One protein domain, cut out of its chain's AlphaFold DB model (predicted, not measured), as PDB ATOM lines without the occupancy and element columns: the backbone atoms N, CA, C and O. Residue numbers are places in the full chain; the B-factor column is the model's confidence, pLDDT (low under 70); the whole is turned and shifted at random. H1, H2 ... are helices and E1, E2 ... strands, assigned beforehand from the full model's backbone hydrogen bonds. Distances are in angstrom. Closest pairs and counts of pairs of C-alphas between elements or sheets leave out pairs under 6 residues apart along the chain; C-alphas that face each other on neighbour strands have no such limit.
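AT A GLANCE: This is residues 4 to 29 and 40 to 111 of the 136 residues of an uncharacterized protein of Aspergillus flavus (UniProt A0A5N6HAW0). A strongly twisted sheet of three strands, E3, E5 and E4, forms the middle of a rounded domain, with the long helix H3 packed across one face and the equally long helix H1 standing up from the opposite face at the edge strand E4. A small two-strand ladder, E1 and E2, lies beside H1, and the short helix H2 sits at the level of the main sheet next to E5. The printed part has 98 residues, with three named helices and five named strands in the order H1, E1, E2, E3, H2, H3, E4, E5. Both sheets, E3 - E5 - E4 and E1 - E2, are antiparallel, and the class is mixed, helices and strands. The whole is compact, with a radius of gyration of the C-alphas of 12.7 A and spans of 31 by 29 by 24 A.

HOW THE PARTS SIT: H1, residues 4 to 17, and E1, residues 22 to 29, come closest at the C-alphas of His 12 and Gly 23, 4.4 A apart. E1 bends by 57 degrees at residue 26. E2, residues 40 to 43, is the antiparallel neighbour of E1, at 161 degrees between their directions, with N 41 and O 24 at 2.8 A, within hydrogen-bond range. E3, residues 48 to 54, is apart from E2 and is an edge strand of the sheet E3 - E5 - E4. H2, residues 55 to 58, stands at the level of that sheet, 2.9 A over it on a local plane fitted to only just enough C-alphas, 6. H2 touches H3, residues 66 to 79, the closest C-alphas being those of Tyr 58 and Ala 72, 5.1 A apart. E4, residues 84 to 93, bends by 69 degrees at residue 89 and is the other edge strand. E5, residues 98 to 105, is the inner strand and forms a hairpin with E4, at 157 degrees, with N 86 and O 103 at 2.9 A. E5 and E3 are antiparallel too, with N 49 and O 104 at 2.9 A. E3, H2, H3 and E4 form a split strand-helix-strand unit, two strands running the same way with E5 between them, and its crossover is right-handed. H3 is on this sheet over E5 and E4 at a height of 8.1 A, and it runs across the strands, at 69 degrees to E4 on the local plane; its C-alpha 74 is 5.1 A from C-alpha 85 of E4, their closest pair. H1 is on the opposite face, over E4 at a height of 6.2 A, and stands up from the sheet, with the C-alphas of Arg 9 and Phe 89 closest at 5.7 A. H1 and H3 are close but not clearly touching, with the C-alphas of Asp 5 and Val 66 closest at 6.4 A, at a steep tilt of 60 degrees, the same way. In H1 and H3 every O i to N i+4 pair is within hydrogen-bond range; H2 is too short for such a pair.

IN THESE COORDINATES: H1 begins at C-alpha 4, (324.432, 413.591, 414.493), and is 20.2 A long. E1 measures 19.6 A, E2 10.0 A, E3 18.3 A and H2 5.7 A. H3 is 20.0 A long, from C-alpha 66 at (330.340, 415.607, 411.375). E4 measures 24.4 A, and E5, 22.1 A long, ends at C-alpha 105, (332.729, 433.370, 413.286).

THE WHOLE: The two C-alphas farthest apart are those of Glu 29 and Gly 95, 38.5 A. Residues 30 to 39 are not printed, and C-alphas 29 and 40 are 9.7 A apart across this cut. Of the links that are printed whole, H2 to H3 is short and the others are tight. The mean pLDDT of the printed part is 94.6, and no printed residue is under 70.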
ATOM      1  N   TRP A   4     323.697 412.433 413.986       88.31
ATOM      2  CA  TRP A   4     324.432 413.591 414.493       88.31
ATOM      3  C   TRP A   4     324.254 414.842 413.632       88.31
ATOM      4  O   TRP A   4     323.983 415.910 414.171       88.31
ATOM      5  N   ASP A   5     324.291 414.713 412.306       90.75
ATOM      6  CA  ASP A   5     323.943 415.794 411.378       90.75
ATOM      7  C   ASP A   5     322.465 416.184 411.500       90.75
ATOM      8  O   ASP A   5     322.128 417.363 411.408       90.75
ATOM      9  N   LYS A   6     321.571 415.217 411.762       93.88
ATOM     10  CA  LYS A   6     320.171 415.519 412.090       93.88
ATOM     11  C   LYS A   6     320.064 416.370 413.360       93.88
ATOM     12  O   LYS A   6     319.415 417.410 413.310       93.88
ATOM     13  N   ARG A   7     320.726 415.976 414.457       93.06
ATOM     14  CA  ARG A   7     320.706 416.732 415.723       93.06
ATOM     15  C   ARG A   7     321.239 418.159 415.552       93.06
ATOM     16  O   ARG A   7     320.682 419.086 416.127       93.06
ATOM     17  N   SER A   8     322.274 418.349 414.732       95.19
ATOM     18  CA  SER A   8     322.794 419.685 414.420       95.19
ATOM     19  C   SER A   8     321.800 420.557 413.650       95.19
ATOM     20  O   SER A   8     321.622 421.718 414.013       95.19
ATOM     21  N   ARG A   9     321.105 420.004 412.644       96.12
ATOM     22  CA  ARG A   9     320.040 420.727 411.921       96.12
ATOM     23  C   ARG A   9     318.890 421.125 412.841       96.12
ATOM     24  O   ARG A   9     318.466 422.271 412.842       96.12
ATOM     25  N   GLU A  10     318.429 420.205 413.684       96.44
ATOM     26  CA  GLU A  10     317.319 420.473 414.607       96.44
ATOM     27  C   GLU A  10     317.676 421.543 415.652       96.44
ATOM     28  O   GLU A  10     316.851 422.403 415.959       96.44
ATOM     29  N   ALA A  11     318.918 421.545 416.152       97.06
ATOM     30  CA  ALA A  11     319.419 422.603 417.030       97.06
ATOM     31  C   ALA A  11     319.452 423.971 416.327       97.06
ATOM     32  O   ALA A  11     319.074 424.984 416.921       97.06
ATOM     33  N   HIS A  12     319.869 424.001 415.058       96.75
ATOM     34  CA  HIS A  12     319.850 425.210 414.241       96.75
ATOM     35  C   HIS A  12     318.423 425.737 414.033       96.75
ATOM     36  O   HIS A  12     318.161 426.908 414.315       96.75
ATOM     37  N   ASP A  13     317.499 424.882 413.598       97.50
ATOM     38  CA  ASP A  13     316.105 425.257 413.350       97.50
ATOM     39  C   ASP A  13     315.441 425.793 414.629       97.50
ATOM     40  O   ASP A  13     314.814 426.858 414.614       97.50
ATOM     41  N   TYR A  14     315.662 425.123 415.770       97.88
ATOM     42  CA  TYR A  14     315.216 425.607 417.078       97.88
ATOM     43  C   TYR A  14     315.750 427.010 417.379       97.88
ATOM     44  O   TYR A  14     314.973 427.900 417.731       97.88
ATOM     45  N   ALA A  15     317.057 427.231 417.214       97.50
ATOM     46  CA  ALA A  15     317.686 428.520 417.473       97.50
ATOM     47  C   ALA A  15     317.064 429.635 416.618       97.50
ATOM     48  O   ALA A  15     316.708 430.693 417.143       97.50
ATOM     49  N   ARG A  16     316.848 429.375 415.321       95.88
ATOM     50  CA  ARG A  16     316.212 430.328 414.398       95.88
ATOM     51  C   ARG A  16     314.786 430.667 414.818       95.88
ATOM     52  O   ARG A  16     314.429 431.845 414.824       95.88
ATOM     53  N   TRP A  17     313.988 429.677 415.221       97.38
ATOM     54  CA  TRP A  17     312.625 429.918 415.711       97.38
ATOM     55  C   TRP A  17     312.566 430.731 417.008       97.38
ATOM     56  O   TRP A  17     311.545 431.363 417.271       97.38
ATOM     57  N   HIS A  18     313.649 430.763 417.786       97.44
ATOM     58  CA  HIS A  18     313.722 431.481 419.061       97.44
ATOM     59  C   HIS A  18     314.532 432.787 418.987       97.44
ATOM     60  O   HIS A  18     314.845 433.371 420.021       97.44
ATOM     61  N   GLY A  19     314.844 433.277 417.781       95.88
ATOM     62  CA  GLY A  19     315.487 434.582 417.583       95.88
ATOM     63  C   GLY A  19     317.006 434.590 417.768       95.88
ATOM     64  O   GLY A  19     317.594 435.655 417.949       95.88
ATOM     65  N   PHE A  20     317.645 433.423 417.718       97.12
ATOM     66  CA  PHE A  20     319.100 433.291 417.709       97.12
ATOM     67  C   PHE A  20     319.631 433.186 416.272       97.12
ATOM     68  O   PHE A  20     318.916 432.822 415.330       97.12
ATOM     69  N   LEU A  21     320.917 433.491 416.096       94.94
ATOM     70  CA  LEU A  21     321.585 433.423 414.799       94.94
ATOM     71  C   LEU A  21     321.707 431.970 414.317       94.94
ATOM     72  O   LEU A  21     321.397 431.670 413.166       94.94
ATOM     73  N   SER A  22     322.137 431.073 415.207       95.69
ATOM     74  CA  SER A  22     322.259 429.632 414.967       95.69
ATOM     75  C   SER A  22     322.343 428.869 416.292       95.69
ATOM     76  O   SER A  22     322.433 429.484 417.353       95.69
ATOM     77  N   GLY A  23     322.343 427.540 416.244       96.00
ATOM     78  CA  GLY A  23     322.580 426.686 417.402       96.00
ATOM     79  C   GLY A  23     323.260 425.381 417.009       96.00
ATOM     80  O   GLY A  23     323.171 424.954 415.858       96.00
ATOM     81  N   TRP A  24     323.957 424.762 417.959       94.88
ATOM     82  CA  TRP A  24     324.600 423.461 417.771       94.88
ATOM     83  C   TRP A  24     324.536 422.620 419.049       94.88
ATOM     84  O   TRP A  24     324.550 423.162 420.158       94.88
ATOM     85  N   PRO A  25     324.467 421.288 418.926       95.31
ATOM     86  CA  PRO A  25     324.426 420.410 420.081       95.31
ATOM     87  C   PRO A  25     325.784 420.349 420.783       95.31
ATOM     88  O   PRO A  25     326.835 420.377 420.143       95.31
ATOM     89  N   ASN A  26     325.759 420.160 422.102       92.12
ATOM     90  CA  ASN A  26     326.928 419.682 422.851       92.12
ATOM     91  C   ASN A  26     326.990 418.139 422.917       92.12
ATOM     92  O   ASN A  26     327.888 417.582 423.530       92.12
ATOM     93  N   PHE A  27     326.017 417.469 422.292       90.62
ATOM     94  CA  PHE A  27     325.799 416.020 422.269       90.62
ATOM     95  C   PHE A  27     325.404 415.354 423.599       90.62
ATOM     96  O   PHE A  27     325.019 414.187 423.582       90.62
ATOM     97  N   ASP A  28     325.318 416.097 424.701       92.88
ATOM     98  CA  ASP A  28     324.846 415.574 425.984       92.88
ATOM     99  C   ASP A  28     323.323 415.409 426.014       92.88
ATOM    100  O   ASP A  28     322.577 416.186 425.407       92.88
ATOM    101  N   GLU A  29     322.857 414.408 426.756       93.88
ATOM    102  CA  GLU A  29     321.439 414.151 427.007       93.88
ATOM    103  C   GLU A  29     321.199 413.970 428.505       93.88
ATOM    104  O   GLU A  29     322.021 413.394 429.219       93.88
ATOM    105  N   THR A  40     322.290 422.071 424.065       97.06
ATOM    106  CA  THR A  40     322.336 422.893 422.851       97.06
ATOM    107  C   THR A  40     322.911 424.264 423.185       97.06
ATOM    108  O   THR A  40     322.439 424.930 424.105       97.06
ATOM    109  N   PHE A  41     323.916 424.692 422.429       96.19
ATOM    110  CA  PHE A  41     324.431 426.055 422.452       96.19
ATOM    111  C   PHE A  41     323.676 426.912 421.440       96.19
ATOM    112  O   PHE A  41     323.346 426.445 420.350       96.19
ATOM    113  N   LEU A  42     323.418 428.169 421.801       97.00
ATOM    114  CA  LEU A  42     322.700 429.139 420.980       97.00
ATOM    115  C   LEU A  42     323.605 430.347 420.734       97.00
ATOM    116  O   LEU A  42     324.147 430.928 421.673       97.00
ATOM    117  N   LEU A  43     323.770 430.714 419.470       94.62
ATOM    118  CA  LEU A  43     324.613 431.821 419.042       94.62
ATOM    119  C   LEU A  43     323.792 433.090 418.901       94.62
ATOM    120  O   LEU A  43     322.793 433.125 418.182       94.62
ATOM    121  N   HIS A  44     324.246 434.152 419.549       93.94
ATOM    122  CA  HIS A  44     323.637 435.464 419.407       93.94
ATOM    123  C   HIS A  44     323.943 436.094 418.040       93.94
ATOM    124  O   HIS A  44     324.935 435.785 417.377       93.94
ATOM    125  N   GLU A  45     323.074 437.016 417.636       92.38
ATOM    126  CA  GLU A  45     323.281 437.906 416.490       92.38
ATOM    127  C   GLU A  45     324.614 438.671 416.599       92.38
ATOM    128  O   GLU A  45     325.100 438.968 417.690       92.38
ATOM    129  N   GLY A  46     325.206 439.016 415.454       91.88
ATOM    130  CA  GLY A  46     326.419 439.837 415.378       91.88
ATOM    131  C   GLY A  46     327.749 439.077 415.431       91.88
ATOM    132  O   GLY A  46     328.718 439.580 414.861       91.88
ATOM    133  N   PHE A  47     327.788 437.867 416.000       94.19
ATOM    134  CA  PHE A  47     329.018 437.076 416.202       94.19
ATOM    135  C   PHE A  47     329.515 436.323 414.959       94.19
ATOM    136  O   PHE A  47     330.705 436.023 414.848       94.19
ATOM    137  N   ALA A  48     328.628 436.017 414.012       96.56
ATOM    138  CA  ALA A  48     328.975 435.274 412.806       96.56
ATOM    139  C   ALA A  48     328.230 435.797 411.575       96.56
ATOM    140  O   ALA A  48     327.193 436.451 411.695       96.56
ATOM    141  N   ASP A  49     328.760 435.479 410.397       96.62
ATOM    142  CA  ASP A  49     328.077 435.651 409.117       96.62
ATOM    143  C   ASP A  49     327.613 434.288 408.599       96.62
ATOM    144  O   ASP A  49     328.351 433.306 408.671       96.62
ATOM    145  N   TRP A  50     326.401 434.212 408.052       96.25
ATOM    146  CA  TRP A  50     325.919 433.002 407.386       96.25
ATOM    147  C   TRP A  50     326.266 433.026 405.897       96.25
ATOM    148  O   TRP A  50     326.111 434.058 405.238       96.25
ATOM    149  N   ARG A  51     326.697 431.881 405.358       96.88
ATOM    150  CA  ARG A  51     326.907 431.678 403.923       96.88
ATOM    151  C   ARG A  51     326.446 430.296 403.478       96.88
ATOM    152  O   ARG A  51     326.663 429.308 404.179       96.88
ATOM    153  N   ASP A  52     325.925 430.248 402.260       96.44
ATOM    154  CA  ASP A  52     325.913 429.037 401.449       96.44
ATOM    155  C   ASP A  52     327.280 428.875 400.790       96.44
ATOM    156  O   ASP A  52     327.714 429.725 400.007       96.44
ATOM    157  N   VAL A  53     327.966 427.782 401.106       96.12
ATOM    158  CA  VAL A  53     329.285 427.484 400.549       96.12
ATOM    159  C   VAL A  53     329.186 426.248 399.656       96.12
ATOM    160  O   VAL A  53     328.606 425.246 400.083       96.12
ATOM    161  N   PRO A  54     329.723 426.281 398.420       95.19
ATOM    162  CA  PRO A  54     329.701 425.120 397.541       95.19
ATOM    163  C   PRO A  54     330.357 423.900 398.191       95.19
ATOM    164  O   PRO A  54     331.458 423.989 398.725       95.19
ATOM    165  N   GLN A  55     329.711 422.738 398.078       94.38
ATOM    166  CA  GLN A  55     330.226 421.458 398.583       94.38
ATOM    167  C   GLN A  55     331.663 421.173 398.101       94.38
ATOM    168  O   GLN A  55     332.466 420.589 398.827       94.38
ATOM    169  N   SER A  56     332.003 421.610 396.884       93.06
ATOM    170  CA  SER A  56     333.336 421.456 396.293       93.06
ATOM    171  C   SER A  56     334.443 422.213 397.029       93.06
ATOM    172  O   SER A  56     335.586 421.775 396.965       93.06
ATOM    173  N   GLU A  57     334.128 423.302 397.736       94.88
ATOM    174  CA  GLU A  57     335.110 424.081 398.511       94.88
ATOM    175  C   GLU A  57     335.621 423.312 399.736       94.88
ATOM    176  O   GLU A  57     336.709 423.580 400.234       94.88
ATOM    177  N   TYR A  58     334.852 422.341 400.231       90.62
ATOM    178  CA  TYR A  58     335.203 421.582 401.433       90.62
ATOM    179  C   TYR A  58     335.955 420.292 401.141       90.62
ATOM    180  O   TYR A  58     336.575 419.727 402.037       90.62
ATOM    181  N   GLY A  59     335.842 419.760 399.922       83.44
ATOM    182  CA  GLY A  59     336.301 418.400 399.624       83.44
ATOM    183  C   GLY A  59     335.581 417.312 400.441       83.44
ATOM    184  O   GLY A  59     336.022 416.165 400.451       83.44
ATOM    185  N   VAL A  60     334.473 417.654 401.116       81.81
ATOM    186  CA  VAL A  60     333.645 416.747 401.922       81.81
ATOM    187  C   VAL A  60     332.283 416.596 401.257       81.81
ATOM    188  O   VAL A  60     331.457 417.508 401.249       81.81
ATOM    189  N   PHE A  61     332.033 415.409 400.706       82.50
ATOM    190  CA  PHE A  61     330.794 415.110 399.984       82.50
ATOM    191  C   PHE A  61     329.717 414.457 400.863       82.50
ATOM    192  O   PHE A  61     328.538 414.501 400.523       82.50
ATOM    193  N   HIS A  62     330.110 413.903 402.011       87.94
ATOM    194  CA  HIS A  62     329.223 413.266 402.982       87.94
ATOM    195  C   HIS A  62     328.926 414.238 404.122       87.94
ATOM    196  O   HIS A  62     329.713 414.355 405.055       87.94
ATOM    197  N   ILE A  63     327.803 414.957 404.039       90.06
ATOM    198  CA  ILE A  63     327.421 415.954 405.054       90.06
ATOM    199  C   ILE A  63     327.219 415.328 406.446       90.06
ATOM    200  O   ILE A  63     327.334 416.009 407.459       90.06
ATOM    201  N   GLU A  64     326.946 414.023 406.509       92.94
ATOM    202  CA  GLU A  64     326.848 413.241 407.740       92.94
ATOM    203  C   GLU A  64     328.195 412.987 408.443       92.94
ATOM    204  O   GLU A  64     328.200 412.597 409.614       92.94
ATOM    205  N   ASP A  65     329.334 413.219 407.778       93.31
ATOM    206  CA  ASP A  65     330.657 413.188 408.410       93.31
ATOM    207  C   ASP A  65     330.856 414.455 409.251       93.31
ATOM    208  O   ASP A  65     331.492 415.419 408.829       93.31
ATOM    209  N   VAL A  66     330.279 414.461 410.455       92.12
ATOM    210  CA  VAL A  66     330.340 415.607 411.375       92.12
ATOM    211  C   VAL A  66     331.790 416.046 411.643       92.12
ATOM    212  O   VAL A  66     332.076 417.226 411.434       92.12
ATOM    213  N   PRO A  67     332.745 415.170 412.028       92.31
ATOM    214  CA  PRO A  67     334.141 415.583 412.194       92.31
ATOM    215  C   PRO A  67     334.803 416.089 410.904       92.31
ATOM    216  O   PRO A  67     335.643 416.989 410.964       92.31
ATOM    217  N   GLY A  68     334.476 415.512 409.744       95.00
ATOM    218  CA  GLY A  68     334.942 415.996 408.441       95.00
ATOM    219  C   GLY A  68     334.438 417.398 408.124       95.00
ATOM    220  O   GLY A  68     335.234 418.278 407.806       95.00
ATOM    221  N   MET A  69     333.140 417.629 408.301       95.69
ATOM    222  CA  MET A  69     332.496 418.926 408.107       95.69
ATOM    223  C   MET A  69     333.050 419.993 409.050       95.69
ATOM    224  O   MET A  69     333.341 421.103 408.608       95.69
ATOM    225  N   MET A  70     333.251 419.668 410.331       95.25
ATOM    226  CA  MET A  70     333.850 420.603 411.287       95.25
ATOM    227  C   MET A  70     335.253 421.032 410.841       95.25
ATOM    228  O   MET A  70     335.547 422.220 410.856       95.25
ATOM    229  N   ARG A  71     336.102 420.105 410.382       95.81
ATOM    230  CA  ARG A  71     337.441 420.454 409.874       95.81
ATOM    231  C   ARG A  71     337.367 421.306 408.607       95.81
ATOM    232  O   ARG A  71     337.892 422.411 408.589       95.81
ATOM    233  N   ALA A  72     336.649 420.833 407.590       96.75
ATOM    234  CA  ALA A  72     336.631 421.479 406.281       96.75
ATOM    235  C   ALA A  72     336.009 422.883 406.301       96.75
ATOM    236  O   ALA A  72     336.482 423.789 405.617       96.75
ATOM    237  N   THR A  73     334.966 423.090 407.107       96.81
ATOM    238  CA  THR A  73     334.379 424.426 407.272       96.81
ATOM    239  C   THR A  73     335.350 425.382 407.958       96.81
ATOM    240  O   THR A  73     335.467 426.524 407.515       96.81
ATOM    241  N   ASN A  74     336.085 424.923 408.980       96.62
ATOM    242  CA  ASN A  74     337.065 425.758 409.676       96.62
ATOM    243  C   ASN A  74     338.263 426.100 408.780       96.62
ATOM    244  O   ASN A  74     338.670 427.260 408.749       96.62
ATOM    245  N   ASP A  75     338.754 425.151 407.976       96.12
ATOM    246  CA  ASP A  75     339.792 425.419 406.968       96.12
ATOM    247  C   ASP A  75     339.329 426.499 405.972       96.12
ATOM    248  O   ASP A  75     340.051 427.462 405.693       96.12
ATOM    249  N   TYR A  76     338.086 426.394 405.484       97.12
ATOM    250  CA  TYR A  76     337.478 427.413 404.627       97.12
ATOM    251  C   TYR A  76     337.362 428.771 405.333       97.12
ATOM    252  O   TYR A  76     337.667 429.802 404.732       97.12
ATOM    253  N   ALA A  77     336.930 428.795 406.595       97.25
ATOM    254  CA  ALA A  77     336.744 430.022 407.365       97.25
ATOM    255  C   ALA A  77     338.058 430.795 407.515       97.25
ATOM    256  O   ALA A  77     338.118 431.972 407.150       97.25
ATOM    257  N   VAL A  78     339.120 430.106 407.944       95.31
ATOM    258  CA  VAL A  78     340.465 430.680 408.078       95.31
ATOM    259  C   VAL A  78     340.970 431.193 406.729       95.31
ATOM    260  O   VAL A  78     341.433 432.330 406.634       95.31
ATOM    261  N   GLY A  79     340.796 430.414 405.656       96.00
ATOM    262  CA  GLY A  79     341.152 430.827 404.294       96.00
ATOM    263  C   GLY A  79     340.401 432.067 403.785       96.00
ATOM    264  O   GLY A  79     340.860 432.719 402.848       96.00
ATOM    265  N   ASN A  80     339.276 432.427 404.412       97.06
ATOM    266  CA  ASN A  80     338.427 433.562 404.047       97.06
ATOM    267  C   ASN A  80     338.438 434.700 405.087       97.06
ATOM    268  O   ASN A  80     337.587 435.590 405.018       97.06
ATOM    269  N   GLY A  81     339.391 434.704 406.026       96.12
ATOM    270  CA  GLY A  81     339.572 435.795 406.995       96.12
ATOM    271  C   GLY A  81     338.630 435.753 408.203       96.12
ATOM    272  O   GLY A  81     338.431 436.778 408.855       96.12
ATOM    273  N   TYR A  82     338.052 434.589 408.494       97.19
ATOM    274  CA  TYR A  82     337.269 434.324 409.701       97.19
ATOM    275  C   TYR A  82     338.085 433.503 410.699       97.19
ATOM    276  O   TYR A  82     339.071 432.865 410.341       97.19
ATOM    277  N   GLU A  83     337.671 433.526 411.961       95.56
ATOM    278  CA  GLU A  83     338.431 432.909 413.053       95.56
ATOM    279  C   GLU A  83     338.098 431.426 413.229       95.56
ATOM    280  O   GLU A  83     338.967 430.617 413.538       95.56
ATOM    281  N   ALA A  84     336.836 431.065 412.990       96.75
ATOM    282  CA  ALA A  84     336.337 429.696 413.005       96.75
ATOM    283  C   ALA A  84     335.007 429.607 412.244       96.75
ATOM    284  O   ALA A  84     334.481 430.603 411.737       96.75
ATOM    285  N   SER A  85     334.411 428.420 412.206       96.62
ATOM    286  CA  SER A  85     333.067 428.222 411.674       96.62
ATOM    287  C   SER A  85     332.316 427.064 412.298       96.62
ATOM    288  O   SER A  85     332.907 426.149 412.874       96.62
ATOM    289  N   ILE A  86     331.000 427.082 412.090       95.44
ATOM    290  CA  ILE A  86     330.079 426.029 412.495       95.44
ATOM    291  C   ILE A  86     329.160 425.693 411.306       95.44
ATOM    292  O   ILE A  86     328.390 426.558 410.869       95.44
ATOM    293  N   PRO A  87     329.206 424.460 410.765       95.94
ATOM    294  CA  PRO A  87     328.219 423.996 409.799       95.94
ATOM    295  C   PRO A  87     326.856 423.845 410.477       95.94
ATOM    296  O   PRO A  87     326.756 423.236 411.542       95.94
ATOM    297  N   ASN A  88     325.786 424.327 409.841       95.06
ATOM    298  CA  ASN A  88     324.419 424.033 410.298       95.06
ATOM    299  C   ASN A  88     323.878 422.716 409.725       95.06
ATOM    300  O   ASN A  88     322.772 422.303 410.058       95.06
ATOM    301  N   PHE A  89     324.660 422.066 408.858       95.38
ATOM    302  CA  PHE A  89     324.334 420.806 408.197       95.38
ATOM    303  C   PHE A  89     323.096 420.865 407.290       95.38
ATOM    304  O   PHE A  89     322.663 419.830 406.793       95.38
ATOM    305  N   HIS A  90     322.523 422.034 407.007       95.31
ATOM    306  CA  HIS A  90     321.550 422.166 405.927       95.31
ATOM    307  C   HIS A  90     322.269 422.183 404.582       95.31
ATOM    308  O   HIS A  90     323.396 422.665 404.464       95.31
ATOM    309  N   GLN A  91     321.595 421.656 403.563       94.44
ATOM    310  CA  GLN A  91     322.066 421.711 402.188       94.44
ATOM    311  C   GLN A  91     320.953 422.172 401.261       94.44
ATOM    312  O   GLN A  91     319.779 421.860 401.475       94.44
ATOM    313  N   ALA A  92     321.343 422.850 400.194       94.56
ATOM    314  CA  ALA A  92     320.448 423.255 399.127       94.56
ATOM    315  C   ALA A  92     321.122 423.052 397.768       94.56
ATOM    316  O   ALA A  92     322.337 422.896 397.670       94.56
ATOM    317  N   ASN A  93     320.324 423.040 396.706       95.12
ATOM    318  CA  ASN A  93     320.823 423.136 395.340       95.12
ATOM    319  C   ASN A  93     319.945 424.133 394.585       95.12
ATOM    320  O   ASN A  93     318.775 423.866 394.315       95.12
ATOM    321  N   HIS A  94     320.524 425.285 394.261       92.31
ATOM    322  CA  HIS A  94     319.845 426.387 393.575       92.31
ATOM    323  C   HIS A  94     320.071 426.371 392.052       92.31
ATOM    324  O   HIS A  94     319.924 427.394 391.394       92.31
ATOM    325  N   GLY A  95     320.461 425.222 391.487       92.00
ATOM    326  CA  GLY A  95     320.740 425.040 390.057       92.00
ATOM    327  C   GLY A  95     322.225 425.067 389.682       92.00
ATOM    328  O   GLY A  95     322.558 424.695 388.561       92.00
ATOM    329  N   ASN A  96     323.118 425.425 390.615       91.81
ATOM    330  CA  ASN A  96     324.571 425.529 390.398       91.81
ATOM    331  C   ASN A  96     325.387 424.534 391.244       91.81
ATOM    332  O   ASN A  96     326.567 424.751 391.504       91.81
ATOM    333  N   GLY A  97     324.756 423.443 391.681       91.69
ATOM    334  CA  GLY A  97     325.373 422.439 392.544       91.69
ATOM    335  C   GLY A  97     324.951 422.565 394.006       91.69
ATOM    336  O   GLY A  97     324.207 423.470 394.389       91.69
ATOM    337  N   THR A  98     325.384 421.593 394.805       94.94
ATOM    338  CA  THR A  98     325.052 421.513 396.229       94.94
ATOM    339  C   THR A  98     325.860 422.536 397.019       94.94
ATOM    340  O   THR A  98     327.082 422.599 396.893       94.94
ATOM    341  N   VAL A  99     325.175 423.295 397.864       95.88
ATOM    342  CA  VAL A  99     325.768 424.192 398.858       95.88
ATOM    343  C   VAL A  99     325.421 423.709 400.255       95.88
ATOM    344  O   VAL A  99     324.379 423.077 400.453       95.88
ATOM    345  N   TYR A 100     326.287 424.016 401.214       96.50
ATOM    346  CA  TYR A 100     326.072 423.755 402.629       96.50
ATOM    347  C   TYR A 100     326.021 425.061 403.413       96.50
ATOM    348  O   TYR A 100     326.818 425.971 403.175       96.50
ATOM    349  N   GLY A 101     325.093 425.120 404.366       96.56
ATOM    350  CA  GLY A 101     324.945 426.263 405.252       96.56
ATOM    351  C   GLY A 101     326.048 426.293 406.308       96.56
ATOM    352  O   GLY A 101     326.216 425.354 407.095       96.56
ATOM    353  N   THR A 102     326.764 427.410 406.361       97.38
ATOM    354  CA  THR A 102     327.918 427.583 407.245       97.38
ATOM    355  C   THR A 102     327.875 428.945 407.916       97.38
ATOM    356  O   THR A 102     327.679 429.973 407.272       97.38
ATOM    357  N   PHE A 103     328.075 428.946 409.231       97.62
ATOM    358  CA  PHE A 103     328.246 430.153 410.032       97.62
ATOM    359  C   PHE A 103     329.733 430.409 410.242       97.62
ATOM    360  O   PHE A 103     330.432 429.553 410.775       97.62
ATOM    361  N   LEU A 104     330.209 431.575 409.824       97.62
ATOM    362  CA  LEU A 104     331.605 431.994 409.884       97.62
ATOM    363  C   LEU A 104     331.782 432.983 411.037       97.62
ATOM    364  O   LEU A 104     331.219 434.077 411.009       97.62
ATOM    365  N   ILE A 105     332.530 432.588 412.064       96.75
ATOM    366  CA  ILE A 105     332.729 433.370 413.286       96.75
ATOM    367  C   ILE A 105     333.703 434.511 412.998       96.75
ATOM    368  O   ILE A 105     334.812 434.295 412.499       96.75
ATOM    369  N   LYS A 106     333.271 435.741 413.283       95.81
ATOM    370  CA  LYS A 106     334.063 436.951 413.035       95.81
ATOM    371  C   LYS A 106     335.268 437.004 413.968       95.81
ATOM    372  O   LYS A 106     335.192 436.525 415.092       95.81
ATOM    373  N   LEU A 107     336.329 437.670 413.521       95.25
ATOM    374  CA  LEU A 107     337.552 437.880 414.302       95.25
ATOM    375  C   LEU A 107     337.274 438.463 415.697       95.25
ATOM    376  O   LEU A 107     336.428 439.351 415.842       95.25
ATOM    377  N   GLY A 108     338.033 438.001 416.692       93.69
ATOM    378  CA  GLY A 108     337.939 438.435 418.083       93.69
ATOM    379  C   GLY A 108     336.764 437.834 418.855       93.69
ATOM    380  O   GLY A 108     336.410 438.368 419.906       93.69
ATOM    381  N   ASN A 109     336.136 436.770 418.343       93.44
ATOM    382  CA  ASN A 109     335.006 436.106 419.002       93.44
ATOM    383  C   ASN A 109     335.312 434.660 419.416       93.44
ATOM    384  O   ASN A 109     334.493 434.051 420.104       93.44
ATOM    385  N   THR A 110     336.461 434.105 419.025       92.12
ATOM    386  CA  THR A 110     336.932 432.789 419.474       92.12
ATOM    387  C   THR A 110     338.455 432.713 419.442       92.12
ATOM    388  O   THR A 110     339.094 433.457 418.723       92.12
ATOM    389  N   ASP A 111     339.060 431.783 420.171       90.56
ATOM    390  CA  ASP A 111     340.497 431.520 420.070       90.56
ATOM    391  C   ASP A 111     340.732 430.120 419.498       90.56
ATOM    392  O   ASP A 111     340.022 429.172 419.845       90.56
TER     393      ASP A 111